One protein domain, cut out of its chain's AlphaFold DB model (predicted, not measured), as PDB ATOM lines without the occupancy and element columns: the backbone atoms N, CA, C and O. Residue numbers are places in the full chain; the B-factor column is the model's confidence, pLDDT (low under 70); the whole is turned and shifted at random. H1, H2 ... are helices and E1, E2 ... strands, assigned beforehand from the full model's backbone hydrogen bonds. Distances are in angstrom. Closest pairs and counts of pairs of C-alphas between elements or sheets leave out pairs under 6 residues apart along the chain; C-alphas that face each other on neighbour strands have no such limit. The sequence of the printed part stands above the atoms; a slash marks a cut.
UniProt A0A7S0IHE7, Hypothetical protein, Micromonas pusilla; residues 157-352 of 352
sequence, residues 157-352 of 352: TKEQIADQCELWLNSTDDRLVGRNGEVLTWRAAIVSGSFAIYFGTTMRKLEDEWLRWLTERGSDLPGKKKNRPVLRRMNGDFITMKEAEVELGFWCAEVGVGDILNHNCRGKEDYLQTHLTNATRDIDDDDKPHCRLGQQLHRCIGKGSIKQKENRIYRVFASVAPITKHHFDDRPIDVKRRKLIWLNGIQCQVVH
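Overview. This is residues 157 to 352 of the 352 residues of the protein "Hypothetical protein" of Micromonas pusilla (UniProt A0A7S0IHE7). A strongly twisted sheet of six strands is built along one long strand, E6, with E3 on one side of it, E5 and E7 on the other, and E8 and E4 following beyond E7; the long helix H4 covers E3. H1 packs on H4, the small hairpin E1 and E2 packs on H2, and residues 283 to 288 and 330 to 336 stick out. The printed part has 196 residues, with four named helices and eight named strands in the order H1 E1 E2 H2 E3 E4 H3 E5 H4 E6 E7 E8; the class is mixed, with 89 residues, under half, in named elements. Neighbours in both sheets are antiparallel. The whole is compact, with a radius of gyration of the C-alphas of 16.7 A and spans of 49 by 42 by 34 A.

Along the chain. H1, residues 158 to 169, begins at C-alpha 158 (-25.940, -18.515, 29.752) and is 16.1 A long. E1 is residues 172 to 177, E2 183 to 185 and H2 186 to 192. E3, residues 195 to 202, measures 21.7 A. E4 is residues 230 to 233, H3 241 to 246 and E5 251 to 254. H4, residues 262 to 279, measures 25.3 A. E6, residues 315 to 325, measures 31.0 A. E7 is residues 340 to 343; E8, residues 346 to 351, ends at C-alpha 351 (-8.259, 0.090, 50.698).

Arrangement. H1 touches H4 at a steep tilt of 58 degrees, the same way; their closest C-alphas, of Ile 161 and Lys 268, are 6.0 A apart. In the hairpin E1 and E2, N 184 and O 176 are 2.8 A apart. H2 and H3 only graze the branched sheet, with residues 186 to 190 and 244 to 245. H4 is on it at a height over the sheet of 8.9 A, along the strands, at 16 degrees to E3 on the local plane. E6 pairs with E3, where N 198 and O 319 are 2.9 A apart, and with E5, where N 253 and O 318 are 3.0 A apart. E6, E7 and E8 form a meander, each strand the antiparallel neighbour of the one before; C-alphas 323 and 343 of E6 and E7 face each other at 4.9 A. N 341 and O 348 join E7 and E8 within hydrogen-bond range at 2.9 A, as do N 232 and O 349 for E4 and E8 at 2.8 A. In H1, H2, H3 and H4 every O i to N i+4 pair is within hydrogen-bond range.

Size, cuts and confidence. The two C-alphas farthest apart, of Asn 311 and Arg 331, are 51.4 A apart. The printed part has no cut. Three links are long: E3 to E4, H4 to E6 and E6 to E7. The mean pLDDT of the printed part is 72.0, and 71 residues are under 70, among them 213 to 229, 279 to 311 and 324 to 340.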
ATOM      1  N   THR A 157     -27.747 -16.930  25.459       90.56
ATOM      2  CA  THR A 157     -28.005 -17.800  26.612       90.56
ATOM      3  C   THR A 157     -26.821 -17.792  27.577       90.56
ATOM      4  O   THR A 157     -25.729 -17.302  27.275       90.56
ATOM      5  N   LYS A 158     -27.017 -18.364  28.769       88.94
ATOM      6  CA  LYS A 158     -25.940 -18.515  29.752       88.94
ATOM      7  C   LYS A 158     -24.801 -19.385  29.210       88.94
ATOM      8  O   LYS A 158     -23.642 -19.080  29.465       88.94
ATOM      9  N   GLU A 159     -25.147 -20.430  28.472       91.56
ATOM     10  CA  GLU A 159     -24.227 -21.394  27.872       91.56
ATOM     11  C   GLU A 159     -23.406 -20.713  26.775       91.56
ATOM     12  O   GLU A 159     -22.186 -20.713  26.846       91.56
ATOM     13  N   GLN A 160     -24.054 -19.973  25.867       92.12
ATOM     14  CA  GLN A 160     -23.357 -19.206  24.828       92.12
ATOM     15  C   GLN A 160     -22.409 -18.145  25.409       92.12
ATOM     16  O   GLN A 160     -21.329 -17.898  24.874       92.12
ATOM     17  N   ILE A 161     -22.805 -17.493  26.508       91.38
ATOM     18  CA  ILE A 161     -21.937 -16.553  27.227       91.38
ATOM     19  C   ILE A 161     -20.729 -17.280  27.822       91.38
ATOM     20  O   ILE A 161     -19.618 -16.755  27.733       91.38
ATOM     21  N   ALA A 162     -20.939 -18.453  28.424       91.62
ATOM     22  CA  ALA A 162     -19.866 -19.269  28.976       91.62
ATOM     23  C   ALA A 162     -18.893 -19.699  27.873       91.62
ATOM     24  O   ALA A 162     -17.708 -19.423  28.005       91.62
ATOM     25  N   ASP A 163     -19.383 -20.231  26.752       92.25
ATOM     26  CA  ASP A 163     -18.554 -20.664  25.619       92.25
ATOM     27  C   ASP A 163     -17.674 -19.524  25.084       92.25
ATOM     28  O   ASP A 163     -16.471 -19.689  24.881       92.25
ATOM     29  N   GLN A 164     -18.245 -18.322  24.928       92.38
ATOM     30  CA  GLN A 164     -17.477 -17.140  24.525       92.38
ATOM     31  C   GLN A 164     -16.402 -16.755  25.552       92.38
ATOM     32  O   GLN A 164     -15.313 -16.327  25.168       92.38
ATOM     33  N   CYS A 165     -16.690 -16.884  26.850       92.38
ATOM     34  CA  CYS A 165     -15.709 -16.609  27.898       92.38
ATOM     35  C   CYS A 165     -14.620 -17.682  27.953       92.38
ATOM     36  O   CYS A 165     -13.462 -17.339  28.150       92.38
ATOM     37  N   GLU A 166     -14.964 -18.955  27.763       92.69
ATOM     38  CA  GLU A 166     -14.016 -20.071  27.748       92.69
ATOM     39  C   GLU A 166     -13.035 -19.951  26.579       92.69
ATOM     40  O   GLU A 166     -11.829 -20.100  26.778       92.69
ATOM     41  N   LEU A 167     -13.523 -19.586  25.387       92.50
ATOM     42  CA  LEU A 167     -12.674 -19.275  24.235       92.50
ATOM     43  C   LEU A 167     -11.677 -18.155  24.551       92.50
ATOM     44  O   LEU A 167     -10.487 -18.289  24.283       92.50
ATOM     45  N   TRP A 168     -12.148 -17.068  25.167       93.44
ATOM     46  CA  TRP A 168     -11.278 -15.957  25.547       93.44
ATOM     47  C   TRP A 168     -10.278 -16.351  26.645       93.44
ATOM     48  O   TRP A 168      -9.095 -16.045  26.536       93.44
ATOM     49  N   LEU A 169     -10.715 -17.097  27.664       91.88
ATOM     50  CA  LEU A 169      -9.853 -17.596  28.740       91.88
ATOM     51  C   LEU A 169      -8.728 -18.501  28.221       91.88
ATOM     52  O   LEU A 169      -7.649 -18.533  28.811       91.88
ATOM     53  N   ASN A 170      -8.975 -19.225  27.131       93.81
ATOM     54  CA  ASN A 170      -7.997 -20.109  26.502       93.81
ATOM     55  C   ASN A 170      -7.145 -19.406  25.432       93.81
ATOM     56  O   ASN A 170      -6.205 -20.010  24.923       93.81
ATOM     57  N   SER A 171      -7.439 -18.144  25.108       93.19
ATOM     58  CA  SER A 171      -6.599 -17.333  24.223       93.19
ATOM     59  C   SER A 171      -5.363 -16.798  24.949       93.19
ATOM     60  O   SER A 171      -5.372 -16.618  26.173       93.19
ATOM     61  N   THR A 172      -4.299 -16.555  24.187       91.94
ATOM     62  CA  THR A 172      -3.050 -15.936  24.643       91.94
ATOM     63  C   THR A 172      -3.050 -14.433  24.368       91.94
ATOM     64  O   THR A 172      -3.709 -13.956  23.446       91.94
ATOM     65  N   ASP A 173      -2.286 -13.686  25.161       89.75
ATOM     66  CA  ASP A 173      -1.950 -12.280  24.913       89.75
ATOM     67  C   ASP A 173      -0.444 -12.134  25.153       89.75
ATOM     68  O   ASP A 173       0.039 -12.528  26.214       89.75
ATOM     69  N   ASP A 174       0.299 -11.586  24.190       89.25
ATOM     70  CA  ASP A 174       1.771 -11.508  24.239       89.25
ATOM     71  C   ASP A 174       2.297 -10.691  25.431       89.25
ATOM     72  O   ASP A 174       3.473 -10.770  25.779       89.25
ATOM     73  N   ARG A 175       1.432  -9.909  26.088       88.50
ATOM     74  CA  ARG A 175       1.761  -9.156  27.309       88.50
ATOM     75  C   ARG A 175       1.611  -9.985  28.586       88.50
ATOM     76  O   ARG A 175       2.067  -9.554  29.645       88.50
ATOM     77  N   LEU A 176       0.970 -11.152  28.522       87.75
ATOM     78  CA  LEU A 176       0.812 -12.085  29.640       87.75
ATOM     79  C   LEU A 176       1.999 -13.048  29.698       87.75
ATOM     80  O   LEU A 176       1.856 -14.248  29.493       87.75
ATOM     81  N   VAL A 177       3.179 -12.511  29.987       86.00
ATOM     82  CA  VAL A 177       4.410 -13.302  30.069       86.00
ATOM     83  C   VAL A 177       4.621 -13.814  31.495       86.00
ATOM     84  O   VAL A 177       4.707 -13.032  32.444       86.00
ATOM     85  N   GLY A 178       4.677 -15.133  31.651       80.94
ATOM     86  CA  GLY A 178       4.981 -15.799  32.910       80.94
ATOM     87  C   GLY A 178       6.424 -15.578  33.365       80.94
ATOM     88  O   GLY A 178       7.243 -14.952  32.691       80.94
ATOM     89  N   ARG A 179       6.758 -16.092  34.551       78.25
ATOM     90  CA  ARG A 179       8.079 -15.858  35.162       78.25
ATOM     91  C   ARG A 179       9.232 -16.469  34.372       78.25
ATOM     92  O   ARG A 179      10.351 -15.982  34.501       78.25
ATOM     93  N   ASN A 180       8.967 -17.504  33.578       81.75
ATOM     94  CA  ASN A 180       9.982 -18.188  32.785       81.75
ATOM     95  C   ASN A 180      10.021 -17.667  31.336       81.75
ATOM     96  O   ASN A 180      10.684 -18.268  30.494       81.75
ATOM     97  N   GLY A 181       9.338 -16.554  31.041       84.06
ATOM     98  CA  GLY A 181       9.292 -15.960  29.703       84.06
ATOM     99  C   GLY A 181       8.237 -16.573  28.777       84.06
ATOM    100  O   GLY A 181       8.171 -16.208  27.607       84.06
ATOM    101  N   GLU A 182       7.409 -17.491  29.271       90.94
ATOM    102  CA  GLU A 182       6.355 -18.136  28.498       90.94
ATOM    103  C   GLU A 182       5.135 -17.224  28.310       90.94
ATOM    104  O   GLU A 182       4.699 -16.554  29.246       90.94
ATOM    105  N   VAL A 183       4.541 -17.220  27.115       93.06
ATOM    106  CA  VAL A 183       3.263 -16.533  26.881       93.06
ATOM    107  C   VAL A 183       2.136 -17.377  27.471       93.06
ATOM    108  O   VAL A 183       1.948 -18.539  27.109       93.06
ATOM    109  N   LEU A 184       1.378 -16.790  28.392       90.81
ATOM    110  CA  LEU A 184       0.293 -17.447  29.102       90.81
ATOM    111  C   LEU A 184      -1.052 -17.207  28.418       90.81
ATOM    112  O   LEU A 184      -1.324 -16.153  27.838       90.81
ATOM    113  N   THR A 185      -1.947 -18.179  28.570       94.38
ATOM    114  CA  THR A 185      -3.374 -17.936  28.357       94.38
ATOM    115  C   THR A 185      -3.929 -17.058  29.474       94.38
ATOM    116  O   THR A 185      -3.391 -17.027  30.584       94.38
ATOM    117  N   TRP A 186      -5.058 -16.396  29.234       91.06
ATOM    118  CA  TRP A 186      -5.760 -15.642  30.279       91.06
ATOM    119  C   TRP A 186      -6.076 -16.488  31.514       91.06
ATOM    120  O   TRP A 186      -5.909 -16.030  32.645       91.06
ATOM    121  N   ARG A 187      -6.479 -17.747  31.314       90.12
ATOM    122  CA  ARG A 187      -6.703 -18.704  32.402       90.12
ATOM    123  C   ARG A 187      -5.429 -18.954  33.201       90.12
ATOM    124  O   ARG A 187      -5.458 -18.879  34.429       90.12
ATOM    125  N   ALA A 188      -4.318 -19.229  32.521       88.25
ATOM    126  CA  ALA A 188      -3.043 -19.469  33.181       88.25
ATOM    127  C   ALA A 188      -2.556 -18.214  33.926       88.25
ATOM    128  O   ALA A 188      -2.128 -18.318  35.073       88.25
ATOM    129  N   ALA A 189      -2.718 -17.023  33.344       86.56
ATOM    130  CA  ALA A 189      -2.380 -15.757  33.987       86.56
ATOM    131  C   ALA A 189      -3.173 -15.528  35.287       86.56
ATOM    132  O   ALA A 189      -2.571 -15.193  36.310       86.56
ATOM    133  N   ILE A 190      -4.490 -15.780  35.280       83.94
ATOM    134  CA  ILE A 190      -5.365 -15.685  36.465       83.94
ATOM    135  C   ILE A 190      -4.868 -16.588  37.603       83.94
ATOM    136  O   ILE A 190      -4.787 -16.156  38.756       83.94
ATOM    137  N   VAL A 191      -4.521 -17.835  37.283       81.31
ATOM    138  CA  VAL A 191      -4.094 -18.831  38.277       81.31
ATOM    139  C   VAL A 191      -2.670 -18.558  38.771       81.31
ATOM    140  O   VAL A 191      -2.396 -18.702  39.963       81.31
ATOM    141  N   SER A 192      -1.783 -18.089  37.887       79.56
ATOM    142  CA  SER A 192      -0.346 -17.921  38.154       79.56
ATOM    143  C   SER A 192      -0.023 -17.022  39.348       79.56
ATOM    144  O   SER A 192       1.075 -17.089  39.894       79.56
ATOM    145  N   GLY A 193      -0.935 -16.111  39.700       75.31
ATOM    146  CA  GLY A 193      -0.680 -15.055  40.675       75.31
ATOM    147  C   GLY A 193       0.282 -13.975  40.180       75.31
ATOM    148  O   GLY A 193       0.373 -12.940  40.817       75.31
ATOM    149  N   SER A 194       0.921 -14.137  39.020       79.31
ATOM    150  CA  SER A 194       1.894 -13.176  38.479       79.31
ATOM    151  C   SER A 194       1.249 -11.890  37.955       79.31
ATOM    152  O   SER A 194       1.948 -10.956  37.575       79.31
ATOM    153  N   PHE A 195      -0.084 -11.821  37.956       83.25
ATOM    154  CA  PHE A 195      -0.849 -10.687  37.462       83.25
ATOM    155  C   PHE A 195      -1.939 -10.281  38.441       83.25
ATOM    156  O   PHE A 195      -2.617 -11.100  39.064       83.25
ATOM    157  N   ALA A 196      -2.137  -8.976  38.522       80.69
ATOM    158  CA  ALA A 196      -3.224  -8.337  39.218       80.69
ATOM    159  C   ALA A 196      -4.312  -8.034  38.174       80.69
ATOM    160  O   ALA A 196      -4.108  -7.189  37.306       80.69
ATOM    161  N   ILE A 197      -5.444  -8.748  38.228       84.00
ATOM    162  CA  ILE A 197      -6.482  -8.704  37.185       84.00
ATOM    163  C   ILE A 197      -7.817  -8.237  37.770       84.00
ATOM    164  O   ILE A 197      -8.265  -8.721  38.808       84.00
ATOM    165  N   TYR A 198      -8.484  -7.323  37.068       84.75
ATOM    166  CA  TYR A 198      -9.848  -6.890  37.354       84.75
ATOM    167  C   TYR A 198     -10.711  -6.943  36.094       84.75
ATOM    168  O   TYR A 198     -10.320  -6.415  35.060       84.75
ATOM    169  N   PHE A 199     -11.916  -7.504  36.203       85.25
ATOM    170  CA  PHE A 199     -12.903  -7.501  35.123       85.25
ATOM    171  C   PHE A 199     -14.005  -6.483  35.385       85.25
ATOM    172  O   PHE A 199     -14.556  -6.444  36.486       85.25
ATOM    173  N   GLY A 200     -14.397  -5.721  34.369       83.75
ATOM    174  CA  GLY A 200     -15.499  -4.771  34.480       83.75
ATOM    175  C   GLY A 200     -16.309  -4.623  33.200       83.75
ATOM    176  O   GLY A 200     -15.811  -4.852  32.102       83.75
ATOM    177  N   THR A 201     -17.561  -4.179  33.336       85.06
ATOM    178  CA  THR A 201     -18.380  -3.725  32.200       85.06
ATOM    179  C   THR A 201     -18.467  -2.198  32.150       85.06
ATOM    180  O   THR A 201     -18.659  -1.516  33.168       85.06
ATOM    181  N   THR A 202     -18.411  -1.636  30.943       83.06
ATOM    182  CA  THR A 202     -18.616  -0.206  30.679       83.06
ATOM    183  C   THR A 202     -19.455   0.037  29.424       83.06
ATOM    184  O   THR A 202     -19.670  -0.860  28.629       83.06
ATOM    185  N   MET A 203     -19.965   1.259  29.278       82.50
ATOM    186  CA  MET A 203     -20.563   1.793  28.036       82.50
ATOM    187  C   MET A 203     -19.849   3.096  27.614       82.50
ATOM    188  O   MET A 203     -20.341   3.889  26.814       82.50
ATOM    189  N   ARG A 204     -18.729   3.397  28.267       78.12
ATOM    190  CA  ARG A 204     -17.858   4.525  27.948       78.12
ATOM    191  C   ARG A 204     -16.691   4.018  27.115       78.12
ATOM    192  O   ARG A 204     -16.430   2.815  27.120       78.12
ATOM    193  N   LYS A 205     -15.963   4.960  26.525       82.50
ATOM    194  CA  LYS A 205     -14.610   4.730  26.022       82.50
ATOM    195  C   LYS A 205     -13.773   4.017  27.079       82.50
ATOM    196  O   LYS A 205     -13.885   4.347  28.268       82.50
ATOM    197  N   LEU A 206     -13.024   2.999  26.658       83.00
ATOM    198  CA  LEU A 206     -12.265   2.167  27.585       83.00
ATOM    199  C   LEU A 206     -11.245   3.023  28.314       83.00
ATOM    200  O   LEU A 206     -11.251   2.988  29.539       83.00
ATOM    201  N   GLU A 207     -10.518   3.865  27.579       83.81
ATOM    202  CA  GLU A 207      -9.474   4.797  28.018       83.81
ATOM    203  C   GLU A 207      -9.926   5.679  29.188       83.81
ATOM    204  O   GLU A 207      -9.148   5.976  30.086       83.81
ATOM    205  N   ASP A 208     -11.211   6.034  29.233       80.25
ATOM    206  CA  ASP A 208     -11.783   6.880  30.282       80.25
ATOM    207  C   ASP A 208     -12.213   6.111  31.540       80.25
ATOM    208  O   ASP A 208     -12.597   6.728  32.540       80.25
ATOM    209  N   GLU A 209     -12.275   4.780  31.485       78.88
ATOM    210  CA  GLU A 209     -12.994   3.971  32.469       78.88
ATOM    211  C   GLU A 209     -12.183   2.827  33.072       78.88
ATOM    212  O   GLU A 209     -12.388   2.505  34.245       78.88
ATOM    213  N   TRP A 210     -11.288   2.211  32.307       83.75
ATOM    214  CA  TRP A 210     -10.711   0.921  32.658       83.75
ATOM    215  C   TRP A 210      -9.921   0.942  33.977       83.75
ATOM    216  O   TRP A 210     -10.015  -0.013  34.734       83.75
ATOM    217  N   LEU A 211      -9.293   2.062  34.361       83.50
ATOM    218  CA  LEU A 211      -8.627   2.230  35.670       83.50
ATOM    219  C   LEU A 211      -9.415   3.039  36.700       83.50
ATOM    220  O   LEU A 211      -8.960   3.255  37.823       83.50
ATOM    221  N   ARG A 212     -10.630   3.492  36.386       75.00
ATOM    222  CA  ARG A 212     -11.382   4.364  37.308       75.00
ATOM    223  C   ARG A 212     -11.787   3.713  38.615       75.00
ATOM    224  O   ARG A 212     -12.222   4.412  39.532       75.00
ATOM    225  N   TRP A 213     -11.735   2.391  38.686       69.44
ATOM    226  CA  TRP A 213     -11.972   1.673  39.926       69.44
ATOM    227  C   TRP A 213     -10.816   1.853  40.926       69.44
ATOM    228  O   TRP A 213     -11.094   1.786  42.116       69.44
ATOM    229  N   LEU A 214      -9.600   2.190  40.472       69.31
ATOM    230  CA  LEU A 214      -8.423   2.431  41.317       69.31
ATOM    231  C   LEU A 214      -8.368   3.837  41.940       69.31
ATOM    232  O   LEU A 214      -7.800   3.998  43.013       69.31
ATOM    233  N   THR A 215      -8.933   4.848  41.274       62.88
ATOM    234  CA  THR A 215      -8.777   6.276  41.639       62.88
ATOM    235  C   THR A 215      -9.750   6.763  42.728       62.88
ATOM    236  O   THR A 215     -10.791   6.149  42.959       62.88
ATOM    237  N   GLU A 216      -9.473   7.932  43.324       57.88
ATOM    238  CA  GLU A 216     -10.268   8.642  44.357       57.88
ATOM    239  C   GLU A 216     -11.788   8.697  44.105       57.88
ATOM    240  O   GLU A 216     -12.598   8.608  45.024       57.88
ATOM    241  N   ARG A 217     -12.240   8.717  42.845       52.12
ATOM    242  CA  ARG A 217     -13.682   8.640  42.529       52.12
ATOM    243  C   ARG A 217     -14.353   7.323  42.941       52.12
ATOM    244  O   ARG A 217     -15.580   7.216  42.862       52.12
ATOM    245  N   GLY A 218     -13.582   6.313  43.334       48.81
ATOM    246  CA  GLY A 218     -14.068   5.086  43.948       48.81
ATOM    247  C   GLY A 218     -14.403   5.216  45.437       48.81
ATOM    248  O   GLY A 218     -15.244   4.440  45.899       48.81
ATOM    249  N   SER A 219     -13.807   6.175  46.167       46.06
ATOM    250  CA  SER A 219     -13.879   6.227  47.635       46.06
ATOM    251  C   SER A 219     -15.050   7.014  48.213       46.06
ATOM    252  O   SER A 219     -15.528   6.624  49.276       46.06
ATOM    253  N   ASP A 220     -15.567   8.054  47.547       40.12
ATOM    254  CA  ASP A 220     -16.356   9.053  48.284       40.12
ATOM    255  C   ASP A 220     -17.792   9.268  47.792       40.12
ATOM    256  O   ASP A 220     -18.090   9.978  46.830       40.12
ATOM    257  N   LEU A 221     -18.726   8.698  48.560       37.56
ATOM    258  CA  LEU A 221     -20.009   9.333  48.844       37.56
ATOM    259  C   LEU A 221     -20.205   9.338  50.370       37.56
ATOM    260  O   LEU A 221     -20.310   8.254  50.954       37.56
ATOM    261  N   PRO A 222     -20.301  10.511  51.027       34.44
ATOM    262  CA  PRO A 222     -20.528  10.578  52.467       34.44
ATOM    263  C   PRO A 222     -21.814   9.824  52.835       34.44
ATOM    264  O   PRO A 222     -22.881  10.041  52.255       34.44
ATOM    265  N   GLY A 223     -21.696   8.878  53.771       43.06
ATOM    266  CA  GLY A 223     -22.801   8.034  54.235       43.06
ATOM    267  C   GLY A 223     -23.088   6.774  53.405       43.06
ATOM    268  O   GLY A 223     -24.048   6.067  53.715       43.06
ATOM    269  N   LYS A 224     -22.290   6.444  52.378       44.69
ATOM    270  CA  LYS A 224     -22.386   5.156  51.667       44.69
ATOM    271  C   LYS A 224     -21.157   4.301  51.945       44.69
ATOM    272  O   LYS A 224     -20.036   4.784  51.873       44.69
ATOM    273  N   LYS A 225     -21.380   3.020  52.264       47.53
ATOM    274  CA  LYS A 225     -20.298   2.038  52.399       47.53
ATOM    275  C   LYS A 225     -19.457   2.038  51.121       47.53
ATOM    276  O   LYS A 225     -20.006   2.016  50.017       47.53
ATOM    277  N   LYS A 226     -18.140   2.091  51.309       50.28
ATOM    278  CA  LYS A 226     -17.135   1.926  50.267       50.28
ATOM    279  C   LYS A 226     -17.362   0.569  49.594       50.28
ATOM    280  O   LYS A 226     -17.380  -0.464  50.253       50.28
ATOM    281  N   ASN A 227     -17.645   0.590  48.296       50.19
ATOM    282  CA  ASN A 227     -17.947  -0.619  47.518       50.19
ATOM    283  C   ASN A 227     -16.837  -0.939  46.505       50.19
ATOM    284  O   ASN A 227     -17.035  -1.790  45.640       50.19
ATOM    285  N   ARG A 228     -15.713  -0.210  46.538       57.16
ATOM    286  CA  ARG A 228     -14.630  -0.346  45.562       57.16
ATOM    287  C   ARG A 228     -13.276  -0.306  46.276       57.16
ATOM    288  O   ARG A 228     -13.068   0.642  47.030       57.16
ATOM    289  N   PRO A 229     -12.388  -1.288  46.053       60.22
ATOM    290  CA  PRO A 229     -11.002  -1.208  46.458       60.22
ATOM    291  C   PRO A 229     -10.355  -0.042  45.725       60.22
ATOM    292  O   PRO A 229     -10.419   0.047  44.502       60.22
ATOM    293  N   VAL A 230      -9.752   0.850  46.492       70.94
ATOM    294  CA  VAL A 230      -8.897   1.918  45.989       70.94
ATOM    295  C   VAL A 230      -7.465   1.485  46.217       70.94
ATOM    296  O   VAL A 230      -7.123   1.054  47.319       70.94
ATOM    297  N   LEU A 231      -6.633   1.617  45.191       74.12
ATOM    298  CA  LEU A 231      -5.203   1.411  45.335       74.12
ATOM    299  C   LEU A 231      -4.552   2.737  45.726       74.12
ATOM    300  O   LEU A 231      -4.764   3.765  45.082       74.12
ATOM    301  N   ARG A 232      -3.797   2.712  46.817       79.19
ATOM    302  CA  ARG A 232      -3.081   3.862  47.361       79.19
ATOM    303  C   ARG A 232      -1.597   3.563  47.450       79.19
ATOM    304  O   ARG A 232      -1.206   2.408  47.592       79.19
ATOM    305  N   ARG A 233      -0.767   4.596  47.414       82.81
ATOM    306  CA  ARG A 233       0.645   4.479  47.789       82.81
ATOM    307  C   ARG A 233       0.761   4.198  49.295       82.81
ATOM    308  O   ARG A 233      -0.186   4.399  50.056       82.81
ATOM    309  N   MET A 234       1.930   3.743  49.745       82.25
ATOM    310  CA  MET A 234       2.178   3.451  51.169       82.25
ATOM    311  C   MET A 234       2.054   4.673  52.087       82.25
ATOM    312  O   MET A 234       1.723   4.525  53.260       82.25
ATOM    313  N   ASN A 235       2.278   5.871  51.551       80.44
ATOM    314  CA  ASN A 235       2.067   7.138  52.254       80.44
ATOM    315  C   ASN A 235       0.580   7.550  52.337       80.44
ATOM    316  O   ASN A 235       0.261   8.543  52.983       80.44
ATOM    317  N   GLY A 236      -0.333   6.783  51.727       78.44
ATOM    318  CA  GLY A 236      -1.775   7.037  51.728       78.44
ATOM    319  C   GLY A 236      -2.294   7.835  50.530       78.44
ATOM    320  O   GLY A 236      -3.517   8.003  50.432       78.44
ATOM    321  N   ASP A 237      -1.413   8.266  49.621       82.69
ATOM    322  CA  ASP A 237      -1.776   9.036  48.430       82.69
ATOM    323  C   ASP A 237      -2.530   8.188  47.404       82.69
ATOM    324  O   ASP A 237      -2.329   6.974  47.281       82.69
ATOM    325  N   PHE A 238      -3.411   8.837  46.646       81.75
ATOM    326  CA  PHE A 238      -4.102   8.202  45.530       81.75
ATOM    327  C   PHE A 238      -3.192   8.093  44.312       81.75
ATOM    328  O   PHE A 238      -2.362   8.958  44.060       81.75
ATOM    329  N   ILE A 239      -3.414   7.041  43.532       81.19
ATOM    330  CA  ILE A 239      -2.704   6.794  42.281       81.19
ATOM    331  C   ILE A 239      -3.596   7.274  41.134       81.19
ATOM    332  O   ILE A 239      -4.763   6.878  41.029       81.19
ATOM    333  N   THR A 240      -3.077   8.162  40.293       84.50
ATOM    334  CA  THR A 240      -3.755   8.630  39.080       84.50
ATOM    335  C   THR A 240      -3.731   7.554  37.991       84.50
ATOM    336  O   THR A 240      -2.936   6.619  38.032       84.50
ATOM    337  N   MET A 241      -4.597   7.671  36.976       84.31
ATOM    338  CA  MET A 241      -4.624   6.700  35.867       84.31
ATOM    339  C   MET A 241      -3.287   6.646  35.119       84.31
ATOM    340  O   MET A 241      -2.803   5.560  34.833       84.31
ATOM    341  N   LYS A 242      -2.661   7.807  34.886       87.06
ATOM    342  CA  LYS A 242      -1.364   7.894  34.206       87.06
ATOM    343  C   LYS A 242      -0.248   7.230  35.014       87.06
ATOM    344  O   LYS A 242       0.568   6.524  34.441       87.06
ATOM    345  N   GLU A 243      -0.214   7.431  36.331       88.38
ATOM    346  CA  GLU A 243       0.758   6.750  37.199       88.38
ATOM    347  C   GLU A 243       0.510   5.239  37.229       88.38
ATOM    348  O   GLU A 243       1.448   4.455  37.174       88.38
ATOM    349  N   ALA A 244      -0.752   4.802  37.261       85.81
ATOM    350  CA  ALA A 244      -1.075   3.382  37.197       85.81
ATOM    351  C   ALA A 244      -0.617   2.742  35.869       85.81
ATOM    352  O   ALA A 244      -0.058   1.649  35.885       85.81
ATOM    353  N   GLU A 245      -0.787   3.419  34.736       88.12
ATOM    354  CA  GLU A 245      -0.285   2.955  33.434       88.12
ATOM    355  C   GLU A 245       1.248   2.927  33.386       88.12
ATOM    356  O   GLU A 245       1.843   1.892  33.098       88.12
ATOM    357  N   VAL A 246       1.887   4.059  33.690       87.25
ATOM    358  CA  VAL A 246       3.325   4.261  33.459       87.25
ATOM    359  C   VAL A 246       4.183   3.627  34.551       87.25
ATOM    360  O   VAL A 246       5.186   2.991  34.245       87.25
ATOM    361  N   GLU A 247       3.818   3.794  35.823       87.94
ATOM    362  CA  GLU A 247       4.637   3.329  36.950       87.94
ATOM    363  C   GLU A 247       4.279   1.901  37.366       87.94
ATOM    364  O   GLU A 247       5.160   1.074  37.608       87.94
ATOM    365  N   LEU A 248       2.983   1.587  37.451       84.69
ATOM    366  CA  LEU A 248       2.532   0.265  37.904       84.69
ATOM    367  C   LEU A 248       2.402  -0.749  36.760       84.69
ATOM    368  O   LEU A 248       2.191  -1.932  37.028       84.69
ATOM    369  N   GLY A 249       2.535  -0.304  35.507       85.69
ATOM    370  CA  GLY A 249       2.473  -1.162  34.325       85.69
ATOM    371  C   GLY A 249       1.071  -1.683  34.025       85.69
ATOM    372  O   GLY A 249       0.930  -2.784  33.489       85.69
ATOM    373  N   PHE A 250       0.025  -0.941  34.408       88.50
ATOM    374  CA  PHE A 250      -1.330  -1.338  34.056       88.50
ATOM    375  C   PHE A 250      -1.558  -1.255  32.544       88.50
ATOM    376  O   PHE A 250      -1.143  -0.302  31.886       88.50
ATOM    377  N   TRP A 251      -2.339  -2.191  32.016       90.62
ATOM    378  CA  TRP A 251      -2.874  -2.154  30.659       90.62
ATOM    379  C   TRP A 251      -4.286  -2.751  30.591       90.62
ATOM    380  O   TRP A 251      -4.754  -3.427  31.514       90.62
ATOM    381  N   CYS A 252      -4.993  -2.457  29.498       91.00
ATOM    382  CA  CYS A 252      -6.365  -2.902  29.268       91.00
ATOM    383  C   CYS A 252      -6.446  -3.910  28.120       91.00
ATOM    384  O   CYS A 252      -5.864  -3.690  27.056       91.00
ATOM    385  N   ALA A 253      -7.243  -4.960  28.304       90.56
ATOM    386  CA  ALA A 253      -7.761  -5.786  27.216       90.56
ATOM    387  C   ALA A 253      -9.282  -5.684  27.154       90.56
ATOM    388  O   ALA A 253      -9.955  -5.677  28.185       90.56
ATOM    389  N   GLU A 254      -9.831  -5.636  25.944       89.31
ATOM    390  CA  GLU A 254     -11.259  -5.850  25.731       89.31
ATOM    391  C   GLU A 254     -11.546  -7.358  25.691       89.31
ATOM    392  O   GLU A 254     -10.811  -8.135  25.078       89.31
ATOM    393  N   VAL A 255     -12.605  -7.785  26.378       84.75
ATOM    394  CA  VAL A 255     -13.023  -9.188  26.424       84.75
ATOM    395  C   VAL A 255     -14.075  -9.435  25.346       84.75
ATOM    396  O   VAL A 255     -15.272  -9.197  25.543       84.75
ATOM    397  N   GLY A 256     -13.608  -9.927  24.199       75.25
ATOM    398  CA  GLY A 256     -14.416 -10.090  22.991       75.25
ATOM    399  C   GLY A 256     -14.766  -8.752  22.331       75.25
ATOM    400  O   GLY A 256     -14.194  -7.718  22.654       75.25
ATOM    401  N   VAL A 257     -15.716  -8.772  21.393       69.06
ATOM    402  CA  VAL A 257     -16.223  -7.555  20.738       69.06
ATOM    403  C   VAL A 257     -17.349  -6.947  21.579       69.06
ATOM    404  O   VAL A 257     -18.226  -7.675  22.060       69.06
ATOM    405  N   GLY A 258     -17.336  -5.622  21.747       66.50
ATOM    406  CA  GLY A 258     -18.415  -4.868  22.381       66.50
ATOM    407  C   GLY A 258     -19.810  -5.228  21.851       66.50
ATOM    408  O   GLY A 258     -20.024  -5.443  20.659       66.50
ATOM    409  N   ASP A 259     -20.785  -5.276  22.755       75.62
ATOM    410  CA  ASP A 259     -22.157  -5.697  22.492       75.62
ATOM    411  C   ASP A 259     -23.135  -4.560  22.806       75.62
ATOM    412  O   ASP A 259     -22.997  -3.846  23.797       75.62
ATOM    413  N   ILE A 260     -24.183  -4.389  22.008       73.56
ATOM    414  CA  ILE A 260     -25.236  -3.411  22.318       73.56
ATOM    415  C   ILE A 260     -26.080  -3.847  23.526       73.56
ATOM    416  O   ILE A 260     -26.763  -3.030  24.152       73.56
ATOM    417  N   LEU A 261     -26.061  -5.142  23.861       82.88
ATOM    418  CA  LEU A 261     -26.851  -5.707  24.939       82.88
ATOM    419  C   LEU A 261     -26.035  -5.814  26.225       82.88
ATOM    420  O   LEU A 261     -25.281  -6.751  26.466       82.88
ATOM    421  N   ASN A 262     -26.339  -4.912  27.159       84.94
ATOM    422  CA  ASN A 262     -25.878  -4.969  28.552       84.94
ATOM    423  C   ASN A 262     -26.151  -6.325  29.235       84.94
ATOM    424  O   ASN A 262     -25.512  -6.652  30.229       84.94
ATOM    425  N   HIS A 263     -27.149  -7.086  28.768       86.31
ATOM    426  CA  HIS A 263     -27.410  -8.438  29.267       86.31
ATOM    427  C   HIS A 263     -26.201  -9.350  29.041       86.31
ATOM    428  O   HIS A 263     -25.690  -9.920  30.003       86.31
ATOM    429  N   ASN A 264     -25.710  -9.401  27.803       90.00
ATOM    430  CA  ASN A 264     -24.611 -10.261  27.389       90.00
ATOM    431  C   ASN A 264     -23.307  -9.852  28.089       90.00
ATOM    432  O   ASN A 264     -22.663 -10.685  28.721       90.00
ATOM    433  N   CYS A 265     -22.966  -8.556  28.085       88.50
ATOM    434  CA  CYS A 265     -21.760  -8.059  28.762       88.50
ATOM    435  C   CYS A 265     -21.763  -8.331  30.271       88.50
ATOM    436  O   CYS A 265     -20.751  -8.759  30.815       88.50
ATOM    437  N   ARG A 266     -22.902  -8.150  30.957       85.56
ATOM    438  CA  ARG A 266     -22.999  -8.489  32.388       85.56
ATOM    439  C   ARG A 266     -22.811  -9.971  32.647       85.56
ATOM    440  O   ARG A 266     -22.196 -10.313  33.647       85.56
ATOM    441  N   GLY A 267     -23.354 -10.829  31.786       87.44
ATOM    442  CA  GLY A 267     -23.149 -12.268  31.904       87.44
ATOM    443  C   GLY A 267     -21.672 -12.637  31.767       87.44
ATOM    444  O   GLY A 267     -21.170 -13.389  32.595       87.44
ATOM    445  N   LYS A 268     -20.971 -12.041  30.792       90.44
ATOM    446  CA  LYS A 268     -19.522 -12.213  30.602       90.44
ATOM    447  C   LYS A 268     -18.716 -11.720  31.811       90.44
ATOM    448  O   LYS A 268     -17.915 -12.472  32.352       90.44
ATOM    449  N   GLU A 269     -18.963 -10.495  32.289       87.81
ATOM    450  CA  GLU A 269     -18.312  -9.953  33.497       87.81
ATOM    451  C   GLU A 269     -18.561 -10.847  34.718       87.81
ATOM    452  O   GLU A 269     -17.620 -11.185  35.431       87.81
ATOM    453  N   ASP A 270     -19.811 -11.259  34.951       84.06
ATOM    454  CA  ASP A 270     -20.168 -12.128  36.074       84.06
ATOM    455  C   ASP A 270     -19.461 -13.489  35.996       84.06
ATOM    456  O   ASP A 270     -19.004 -13.993  37.027       84.06
ATOM    457  N   TYR A 271     -19.371 -14.075  34.798       87.56
ATOM    458  CA  TYR A 271     -18.676 -15.337  34.549       87.56
ATOM    459  C   TYR A 271     -17.181 -15.207  34.850       87.56
ATOM    460  O   TYR A 271     -16.655 -15.946  35.680       87.56
ATOM    461  N   LEU A 272     -16.514 -14.215  34.255       87.62
ATOM    462  CA  LEU A 272     -15.075 -13.986  34.411       87.62
ATOM    463  C   LEU A 272     -14.703 -13.600  35.847       87.62
ATOM    464  O   LEU A 272     -13.723 -14.112  36.382       87.62
ATOM    465  N   GLN A 273     -15.505 -12.767  36.520       81.31
ATOM    466  CA  GLN A 273     -15.290 -12.446  37.936       81.31
ATOM    467  C   GLN A 273     -15.480 -13.670  38.836       81.31
ATOM    468  O   GLN A 273     -14.758 -13.821  39.820       81.31
ATOM    469  N   THR A 274     -16.438 -14.547  38.518       78.81
ATOM    470  CA  THR A 274     -16.653 -15.796  39.263       78.81
ATOM    471  C   THR A 274     -15.500 -16.766  39.027       78.81
ATOM    472  O   THR A 274     -15.022 -17.369  39.984       78.81
ATOM    473  N   HIS A 275     -15.011 -16.873  37.788       77.88
ATOM    474  CA  HIS A 275     -13.835 -17.669  37.453       77.88
ATOM    475  C   HIS A 275     -12.601 -17.173  38.211       77.88
ATOM    476  O   HIS A 275     -11.973 -17.960  38.909       77.88
ATOM    477  N   LEU A 276     -12.329 -15.864  38.173       74.44
ATOM    478  CA  LEU A 276     -11.271 -15.217  38.952       74.44
ATOM    479  C   LEU A 276     -11.411 -15.533  40.447       74.44
ATOM    480  O   LEU A 276     -10.479 -16.041  41.053       74.44
ATOM    481  N   THR A 277     -12.597 -15.315  41.024       70.25
ATOM    482  CA  THR A 277     -12.850 -15.554  42.457       70.25
ATOM    483  C   THR A 277     -12.633 -17.017  42.845       70.25
ATOM    484  O   THR A 277     -12.080 -17.290  43.904       70.25
ATOM    485  N   ASN A 278     -13.080 -17.963  42.015       71.44
ATOM    486  CA  ASN A 278     -12.938 -19.391  42.291       71.44
ATOM    487  C   ASN A 278     -11.500 -19.880  42.095       71.44
ATOM    488  O   ASN A 278     -11.041 -20.701  42.880       71.44
ATOM    489  N   ALA A 279     -10.797 -19.376  41.081       65.06
ATOM    490  CA  ALA A 279      -9.416 -19.743  40.779       65.06
ATOM    491  C   ALA A 279      -8.413 -19.182  41.797       65.06
ATOM    492  O   ALA A 279      -7.354 -19.762  41.994       65.06
ATOM    493  N   THR A 280      -8.743 -18.065  42.453       58.53
ATOM    494  CA  THR A 280      -7.892 -17.437  43.475       58.53
ATOM    495  C   THR A 280      -8.344 -17.734  44.905       58.53
ATOM    496  O   THR A 280      -7.894 -17.066  45.838       58.53
ATOM    497  N   ARG A 281      -9.254 -18.699  45.099       53.94
ATOM    498  CA  ARG A 281      -9.585 -19.266  46.414       53.94
ATOM    499  C   ARG A 281      -8.446 -20.179  46.877       53.94
ATOM    500  O   ARG A 281      -8.619 -21.382  47.013       53.94
ATOM    501  N   ASP A 282      -7.298 -19.581  47.158       47.53
ATOM    502  CA  ASP A 282      -6.464 -20.103  48.233       47.53
ATOM    503  C   ASP A 282      -7.294 -19.879  49.518       47.53
ATOM    504  O   ASP A 282      -7.780 -18.771  49.782       47.53
ATOM    505  N   ILE A 283      -7.625 -20.968  50.209       43.25
ATOM    506  CA  ILE A 283      -8.438 -20.979  51.428       43.25
ATOM    507  C   ILE A 283      -7.473 -20.744  52.595       43.25
ATOM    508  O   ILE A 283      -6.624 -21.588  52.855       43.25
ATOM    509  N   ASP A 284      -7.589 -19.604  53.281       42.72
ATOM    510  CA  ASP A 284      -7.032 -19.435  54.632       42.72
ATOM    511  C   ASP A 284      -7.775 -20.364  55.617       42.72
ATOM    512  O   ASP A 284      -8.966 -20.622  55.425       42.72
ATOM    513  N   ASP A 285      -7.145 -20.712  56.747       42.88
ATOM    514  CA  ASP A 285      -7.750 -21.419  57.902       42.88
ATOM    515  C   ASP A 285      -9.040 -20.755  58.464       42.88
ATOM    516  O   ASP A 285      -9.758 -21.343  59.269       42.88
ATOM    517  N   ASP A 286      -9.364 -19.538  58.008       47.28
ATOM    518  CA  ASP A 286     -10.543 -18.729  58.357       47.28
ATOM    519  C   ASP A 286     -11.605 -18.623  57.231       47.28
ATOM    520  O   ASP A 286     -12.510 -17.778  57.305       47.28
ATOM    521  N   ASP A 287     -11.516 -19.435  56.171       46.44
ATOM    522  CA  ASP A 287     -12.561 -19.589  55.138       46.44
ATOM    523  C   ASP A 287     -12.851 -18.297  54.319       46.44
ATOM    524  O   ASP A 287     -13.946 -18.079  53.781       46.44
ATOM    525  N   LYS A 288     -11.869 -17.383  54.219       37.66
ATOM    526  CA  LYS A 288     -11.983 -16.102  53.485       37.66
ATOM    527  C   LYS A 288     -11.015 -16.045  52.296       37.66
ATOM    528  O   LYS A 288      -9.826 -16.256  52.495       37.66
ATOM    529  N   PRO A 289     -11.478 -15.680  51.084       41.28
ATOM    530  CA  PRO A 289     -10.619 -15.636  49.900       41.28
ATOM    531  C   PRO A 289      -9.546 -14.540  50.003       41.28
ATOM    532  O   PRO A 289      -9.856 -13.389  50.337       41.28
ATOM    533  N   HIS A 290      -8.297 -14.895  49.682       41.81
ATOM    534  CA  HIS A 290      -7.182 -13.952  49.569       41.81
ATOM    535  C   HIS A 290      -7.440 -12.892  48.487       41.81
ATOM    536  O   HIS A 290      -7.987 -13.154  47.416       41.81
ATOM    537  N   CYS A 291      -7.009 -11.661  48.757       45.09
ATOM    538  CA  CYS A 291      -7.150 -10.542  47.835       45.09
ATOM    539  C   CYS A 291      -6.009 -10.547  46.802       45.09
ATOM    540  O   CYS A 291      -4.940  -9.999  47.056       45.09
ATOM    541  N   ARG A 292      -6.251 -11.114  45.614       54.06
ATOM    542  CA  ARG A 292      -5.480 -10.835  44.383       54.06
ATOM    543  C   ARG A 292      -6.234  -9.774  43.566       54.06
ATOM    544  O   ARG A 292      -6.822 -10.098  42.547       54.06
ATOM    545  N   LEU A 293      -6.414  -8.562  44.115       52.97
ATOM    546  CA  LEU A 293      -7.403  -7.529  43.691       52.97
ATOM    547  C   LEU A 293      -8.886  -7.993  43.607       52.97
ATOM    548  O   LEU A 293      -9.793  -7.169  43.469       52.97
ATOM    549  N   GLY A 294      -9.134  -9.302  43.705       44.25
ATOM    550  CA  GLY A 294     -10.341 -10.015  43.313       44.25
ATOM    551  C   GLY A 294     -11.399 -10.103  44.399       44.25
ATOM    552  O   GLY A 294     -11.620 -11.152  44.996       44.25
ATOM    553  N   GLN A 295     -12.138  -9.015  44.589       46.88
ATOM    554  CA  GLN A 295     -13.539  -9.147  44.979       46.88
ATOM    555  C   GLN A 295     -14.432  -8.819  43.787       46.88
ATOM    556  O   GLN A 295     -14.127  -7.927  43.000       46.88
ATOM    557  N   GLN A 296     -15.558  -9.527  43.687       44.97
ATOM    558  CA  GLN A 296     -16.658  -9.226  42.776       44.97
ATOM    559  C   GLN A 296     -17.135  -7.783  43.021       44.97
ATOM    560  O   GLN A 296     -17.920  -7.510  43.934       44.97
ATOM    561  N   LEU A 297     -16.617  -6.819  42.255       46.56
ATOM    562  CA  LEU A 297     -16.985  -5.419  42.433       46.56
ATOM    563  C   LEU A 297     -18.308  -5.166  41.735       46.56
ATOM    564  O   LEU A 297     -18.376  -4.955  40.525       46.56
ATOM    565  N   HIS A 298     -19.383  -5.121  42.517       42.59
ATOM    566  CA  HIS A 298     -20.687  -4.729  42.002       42.59
ATOM    567  C   HIS A 298     -20.676  -3.263  41.550       42.59
ATOM    568  O   HIS A 298     -20.851  -2.322  42.335       42.59
ATOM    569  N   ARG A 299     -20.507  -3.060  40.243       50.81
ATOM    570  CA  ARG A 299     -20.518  -1.741  39.620       50.81
ATOM    571  C   ARG A 299     -21.914  -1.375  39.117       50.81
ATOM    572  O   ARG A 299     -22.616  -2.151  38.474       50.81
ATOM    573  N   CYS A 300     -22.323  -0.131  39.361       46.44
ATOM    574  CA  CYS A 300     -23.459   0.457  38.649       46.44
ATOM    575  C   CYS A 300     -23.030   0.808  37.216       46.44
ATOM    576  O   CYS A 300     -22.514   1.902  36.983       46.44
ATOM    577  N   ILE A 301     -23.248  -0.111  36.275       53.75
ATOM    578  CA  ILE A 301     -22.993   0.096  34.842       53.75
ATOM    579  C   ILE A 301     -23.828   1.280  34.328       53.75
ATOM    580  O   ILE A 301     -25.038   1.338  34.554       53.75
ATOM    581  N   GLY A 302     -23.186   2.226  33.634       47.69
ATOM    582  CA  GLY A 302     -23.873   3.301  32.907       47.69
ATOM    583  C   GLY A 302     -24.186   4.581  33.694       47.69
ATOM    584  O   GLY A 302     -24.924   5.427  33.180       47.69
ATOM    585  N   LYS A 303     -23.626   4.771  34.900       47.53
ATOM    586  CA  LYS A 303     -23.630   6.087  35.567       47.53
ATOM    587  C   LYS A 303     -22.629   7.019  34.884       47.53
ATOM    588  O   LYS A 303     -21.434   6.736  34.861       47.53
ATOM    589  N   GLY A 304     -23.117   8.126  34.335       47.56
ATOM    590  CA  GLY A 304     -22.349   9.101  33.556       47.56
ATOM    591  C   GLY A 304     -23.271   9.940  32.683       47.56
ATOM    592  O   GLY A 304     -24.391   9.508  32.398       47.56
ATOM    593  N   SER A 305     -22.832  11.130  32.273       48.50
ATOM    594  CA  SER A 305     -23.605  11.938  31.327       48.50
ATOM    595  C   SER A 305     -23.734  11.195  29.992       48.50
ATOM    596  O   SER A 305     -22.850  10.431  29.608       48.50
ATOM    597  N   ILE A 306     -24.850  11.390  29.279       53.62
ATOM    598  CA  ILE A 306     -25.110  10.725  27.987       53.62
ATOM    599  C   ILE A 306     -23.984  11.006  26.978       53.62
ATOM    600  O   ILE A 306     -23.622  10.114  26.224       53.62
ATOM    601  N   LYS A 307     -23.361  12.190  27.055       56.38
ATOM    602  CA  LYS A 307     -22.218  12.606  26.224       56.38
ATOM    603  C   LYS A 307     -20.971  11.719  26.366       56.38
ATOM    604  O   LYS A 307     -20.117  11.745  25.497       56.38
ATOM    605  N   GLN A 308     -20.850  10.967  27.460       54.53
ATOM    606  CA  GLN A 308     -19.707  10.085  27.737       54.53
ATOM    607  C   GLN A 308     -19.962   8.631  27.313       54.53
ATOM    608  O   GLN A 308     -19.132   7.766  27.581       54.53
ATOM    609  N   LYS A 309     -21.136   8.337  26.743       58.84
ATOM    610  CA  LYS A 309     -21.517   6.993  26.310       58.84
ATOM    611  C   LYS A 309     -21.179   6.847  24.836       58.84
ATOM    612  O   LYS A 309     -21.646   7.640  24.026       58.84
ATOM    613  N   GLU A 310     -20.404   5.832  24.497       58.25
ATOM    614  CA  GLU A 310     -20.004   5.580  23.119       58.25
ATOM    615  C   GLU A 310     -21.064   4.703  22.449       58.25
ATOM    616  O   GLU A 310     -21.230   3.537  22.795       58.25
ATOM    617  N   ASN A 311     -21.865   5.296  21.559       60.81
ATOM    618  CA  ASN A 311     -22.781   4.605  20.638       60.81
ATOM    619  C   ASN A 311     -23.722   3.541  21.246       60.81
ATOM    620  O   ASN A 311     -24.231   2.686  20.530       60.81
ATOM    621  N   ARG A 312     -24.000   3.597  22.559       70.69
ATOM    622  CA  ARG A 312     -24.764   2.575  23.310       70.69
ATOM    623  C   ARG A 312     -24.140   1.168  23.274       70.69
ATOM    624  O   ARG A 312     -24.839   0.202  23.568       70.69
ATOM    625  N   ILE A 313     -22.851   1.055  22.957       80.50
ATOM    626  CA  ILE A 313     -22.120  -0.213  22.963       80.50
ATOM    627  C   ILE A 313     -21.594  -0.451  24.377       80.50
ATOM    628  O   ILE A 313     -20.954   0.414  24.977       80.50
ATOM    629  N   TYR A 314     -21.905  -1.614  24.929       86.19
ATOM    630  CA  TYR A 314     -21.344  -2.108  26.173       86.19
ATOM    631  C   TYR A 314     -20.098  -2.932  25.863       86.19
ATOM    632  O   TYR A 314     -20.065  -3.695  24.907       86.19
ATOM    633  N   ARG A 315     -19.069  -2.795  26.687       87.12
ATOM    634  CA  ARG A 315     -17.810  -3.527  26.563       87.12
ATOM    635  C   ARG A 315     -17.491  -4.183  27.889       87.12
ATOM    636  O   ARG A 315     -17.770  -3.602  28.944       87.12
ATOM    637  N   VAL A 316     -16.903  -5.369  27.829       89.44
ATOM    638  CA  VAL A 316     -16.277  -6.013  28.985       89.44
ATOM    639  C   VAL A 316     -14.780  -5.837  28.827       89.44
ATOM    640  O   VAL A 316     -14.266  -5.963  27.722       89.44
ATOM    641  N   PHE A 317     -14.091  -5.500  29.905       89.62
ATOM    642  CA  PHE A 317     -12.656  -5.267  29.881       89.62
ATOM    643  C   PHE A 317     -11.964  -5.965  31.043       89.62
ATOM    644  O   PHE A 317     -12.573  -6.188  32.092       89.62
ATOM    645  N   ALA A 318     -10.684  -6.257  30.841       89.38
ATOM    646  CA  ALA A 318      -9.738  -6.678  31.855       89.38
ATOM    647  C   ALA A 318      -8.716  -5.553  32.082       89.38
ATOM    648  O   ALA A 318      -8.048  -5.127  31.142       89.38
ATOM    649  N   SER A 319      -8.599  -5.062  33.315       88.75
ATOM    650  CA  SER A 319      -7.458  -4.256  33.761       88.75
ATOM    651  C   SER A 319      -6.408  -5.193  34.330       88.75
ATOM    652  O   SER A 319      -6.723  -5.966  35.235       88.75
ATOM    653  N   VAL A 320      -5.184  -5.115  33.823       87.94
ATOM    654  CA  VAL A 320      -4.105  -6.040  34.168       87.94
ATOM    655  C   VAL A 320      -2.868  -5.256  34.565       87.94
ATOM    656  O   VAL A 320      -2.539  -4.292  33.890       87.94
ATOM    657  N   ALA A 321      -2.179  -5.675  35.624       86.56
ATOM    658  CA  ALA A 321      -0.829  -5.216  35.950       86.56
ATOM    659  C   ALA A 321       0.054  -6.404  36.364       86.56
ATOM    660  O   ALA A 321      -0.438  -7.301  37.056       86.56
ATOM    661  N   PRO A 322       1.343  -6.428  35.989       83.12
ATOM    662  CA  PRO A 322       2.268  -7.462  36.435       83.12
ATOM    663  C   PRO A 322       2.585  -7.316  37.933       83.12
ATOM    664  O   PRO A 322       2.815  -6.216  38.446       83.12
ATOM    665  N   ILE A 323       2.630  -8.446  38.639       77.19
ATOM    666  CA  ILE A 323       3.047  -8.538  40.041       77.19
ATOM    667  C   ILE A 323       4.502  -9.001  40.074       77.19
ATOM    668  O   ILE A 323       4.817 -10.138  39.735       77.19
ATOM    669  N   THR A 324       5.401  -8.118  40.503       66.12
ATOM    670  CA  THR A 324       6.850  -8.384  40.487       66.12
ATOM    671  C   THR A 324       7.366  -9.026  41.774       66.12
ATOM    672  O   THR A 324       8.399  -9.691  41.752       66.12
ATOM    673  N   LYS A 325       6.655  -8.876  42.900       56.44
ATOM    674  CA  LYS A 325       6.939  -9.578  44.162       56.44
ATOM    675  C   LYS A 325       5.647  -9.896  44.911       56.44
ATOM    676  O   LYS A 325       4.836  -9.013  45.171       56.44
ATOM    677  N   HIS A 326       5.494 -11.144  45.346       49.12
ATOM    678  CA  HIS A 326       4.555 -11.470  46.418       49.12
ATOM    679  C   HIS A 326       5.323 -11.472  47.731       49.12
ATOM    680  O   HIS A 326       6.135 -12.359  47.963       49.12
ATOM    681  N   HIS A 327       5.061 -10.500  48.598       44.12
ATOM    682  CA  HIS A 327       5.279 -10.719  50.022       44.12
ATOM    683  C   HIS A 327       3.934 -11.087  50.634       44.12
ATOM    684  O   HIS A 327       3.172 -10.217  51.056       44.12
ATOM    685  N   PHE A 328       3.645 -12.387  50.656       44.47
ATOM    686  CA  PHE A 328       2.905 -12.931  51.783       44.47
ATOM    687  C   PHE A 328       3.935 -12.994  52.909       44.47
ATOM    688  O   PHE A 328       4.960 -13.653  52.800       44.47
ATOM    689  N   ASP A 329       3.779 -12.120  53.891       36.34
ATOM    690  CA  ASP A 329       4.623 -12.109  55.077       36.34
ATOM    691  C   ASP A 329       4.280 -13.386  55.861       36.34
ATOM    692  O   ASP A 329       3.179 -13.456  56.396       36.34
ATOM    693  N   ASP A 330       5.172 -14.386  55.902       38.69
ATOM    694  CA  ASP A 330       4.966 -15.683  56.593       38.69
ATOM    695  C   ASP A 330       4.820 -15.549  58.125       38.69
ATOM    696  O   ASP A 330       4.656 -16.524  58.859       38.69
ATOM    697  N   ARG A 331       4.886 -14.321  58.649       37.78
ATOM    698  CA  ARG A 331       4.545 -14.009  60.040       37.78
ATOM    699  C   ARG A 331       3.029 -14.122  60.243       37.78
ATOM    700  O   ARG A 331       2.286 -13.788  59.326       37.78
ATOM    701  N   PRO A 332       2.541 -14.470  61.452       38.00
ATOM    702  CA  PRO A 332       1.113 -14.463  61.768       38.00
ATOM    703  C   PRO A 332       0.487 -13.131  61.339       38.00
ATOM    704  O   PRO A 332       0.807 -12.064  61.873       38.00
ATOM    705  N   ILE A 333      -0.329 -13.187  60.288       41.56
ATOM    706  CA  ILE A 333      -0.759 -12.004  59.552       41.56
ATOM    707  C   ILE A 333      -1.794 -11.262  60.398       41.56
ATOM    708  O   ILE A 333      -2.963 -11.643  60.440       41.56
ATOM    709  N   ASP A 334      -1.391 -10.155  61.031       40.81
ATOM    710  CA  ASP A 334      -2.340  -9.162  61.543       40.81
ATOM    711  C   ASP A 334      -3.274  -8.774  60.383       40.81
ATOM    712  O   ASP A 334      -2.823  -8.356  59.312       40.81
ATOM    713  N   VAL A 335      -4.585  -8.916  60.585       45.03
ATOM    714  CA  VAL A 335      -5.660  -8.638  59.617       45.03
ATOM    715  C   VAL A 335      -5.502  -7.255  58.953       45.03
ATOM    716  O   VAL A 335      -5.973  -7.036  57.835       45.03
ATOM    717  N   LYS A 336      -4.783  -6.322  59.593       44.16
ATOM    718  CA  LYS A 336      -4.422  -5.010  59.034       44.16
ATOM    719  C   LYS A 336      -3.431  -5.054  57.856       44.16
ATOM    720  O   LYS A 336      -3.493  -4.157  57.014       44.16
ATOM    721  N   ARG A 337      -2.551  -6.062  57.760       43.81
ATOM    722  CA  ARG A 337      -1.485  -6.186  56.738       43.81
ATOM    723  C   ARG A 337      -1.928  -6.842  55.427       43.81
ATOM    724  O   ARG A 337      -1.239  -6.683  54.425       43.81
ATOM    725  N   ARG A 338      -3.116  -7.463  55.376       52.22
ATOM    726  CA  ARG A 338      -3.719  -8.116  54.181       52.22
ATOM    727  C   ARG A 338      -4.069  -7.171  53.017       52.22
ATOM    728  O   ARG A 338      -4.820  -7.530  52.116       52.22
ATOM    729  N   LYS A 339      -3.587  -5.933  53.062       63.34
ATOM    730  CA  LYS A 339      -3.945  -4.846  52.155       63.34
ATOM    731  C   LYS A 339      -2.780  -4.418  51.275       63.34
ATOM    732  O   LYS A 339      -2.907  -3.380  50.661       63.34
ATOM    733  N   LEU A 340      -1.651  -5.120  51.231       68.88
ATOM    734  CA  LEU A 340      -0.473  -4.657  50.490       68.88
ATOM    735  C   LEU A 340      -0.223  -5.509  49.239       68.88
ATOM    736  O   LEU A 340      -0.339  -6.728  49.295       68.88
ATOM    737  N   ILE A 341       0.123  -4.869  48.124       71.88
ATOM    738  CA  ILE A 341       0.465  -5.510  46.845       71.88
ATOM    739  C   ILE A 341       1.657  -4.788  46.211       71.88
ATOM    740  O   ILE A 341       1.747  -3.567  46.314       71.88
ATOM    741  N   TRP A 342       2.571  -5.518  45.567       72.81
ATOM    742  CA  TRP A 342       3.667  -4.925  44.795       72.81
ATOM    743  C   TRP A 342       3.358  -5.026  43.307       72.81
ATOM    744  O   TRP A 342       3.376  -6.111  42.730       72.81
ATOM    745  N   LEU A 343       3.074  -3.883  42.699       76.38
ATOM    746  CA  LEU A 343       2.849  -3.753  41.264       76.38
ATOM    747  C   LEU A 343       4.019  -2.982  40.701       76.38
ATOM    748  O   LEU A 343       4.374  -1.943  41.248       76.38
ATOM    749  N   ASN A 344       4.655  -3.471  39.650       78.38
ATOM    750  CA  ASN A 344       5.702  -2.661  39.040       78.38
ATOM    751  C   ASN A 344       7.012  -2.582  39.866       78.38
ATOM    752  O   ASN A 344       7.852  -1.733  39.611       78.38
ATOM    753  N   GLY A 345       7.143  -3.340  40.964       74.50
ATOM    754  CA  GLY A 345       8.171  -3.096  41.992       74.50
ATOM    755  C   GLY A 345       7.818  -1.976  42.980       74.50
ATOM    756  O   GLY A 345       8.645  -1.620  43.814       74.50
ATOM    757  N   ILE A 346       6.587  -1.461  42.939       78.44
ATOM    758  CA  ILE A 346       6.070  -0.412  43.823       78.44
ATOM    759  C   ILE A 346       5.057  -1.014  44.797       78.44
ATOM    760  O   ILE A 346       4.055  -1.618  44.403       78.44
ATOM    761  N   GLN A 347       5.297  -0.812  46.091       81.88
ATOM    762  CA  GLN A 347       4.379  -1.240  47.140       81.88
ATOM    763  C   GLN A 347       3.151  -0.325  47.212       81.88
ATOM    764  O   GLN A 347       3.262   0.892  47.360       81.88
ATOM    765  N   CYS A 348       1.970  -0.929  47.159       77.12
ATOM    766  CA  CYS A 348       0.684  -0.252  47.184       77.12
ATOM    767  C   CYS A 348      -0.234  -0.850  48.256       77.12
ATOM    768  O   CYS A 348      -0.166  -2.042  48.553       77.12
ATOM    769  N   GLN A 349      -1.138  -0.033  48.795       76.69
ATOM    770  CA  GLN A 349      -2.186  -0.420  49.726       76.69
ATOM    771  C   GLN A 349      -3.559  -0.494  49.038       76.69
ATOM    772  O   GLN A 349      -4.054   0.485  48.492       76.69
ATOM    773  N   VAL A 350      -4.224  -1.639  49.131       71.88
ATOM    774  CA  VAL A 350      -5.611  -1.890  48.744       71.88
ATOM    775  C   VAL A 350      -6.541  -1.494  49.894       71.88
ATOM    776  O   VAL A 350      -6.574  -2.122  50.955       71.88
ATOM    777  N   VAL A 351      -7.327  -0.439  49.697       67.44
ATOM    778  CA  VAL A 351      -8.259   0.090  50.698       67.44
ATOM    779  C   VAL A 351      -9.696  -0.204  50.290       67.44
ATOM    780  O   VAL A 351     -10.159   0.296  49.272       67.44
ATOM    781  N   HIS A 352     -10.406  -0.971  51.122       59.28
ATOM    782  CA  HIS A 352     -11.842  -1.225  50.991       59.28
ATOM    783  C   HIS A 352     -12.703  -0.223  51.747       59.28
ATOM    784  O   HIS A 352     -12.244   0.407  52.740       59.28
TER     785      HIS A 352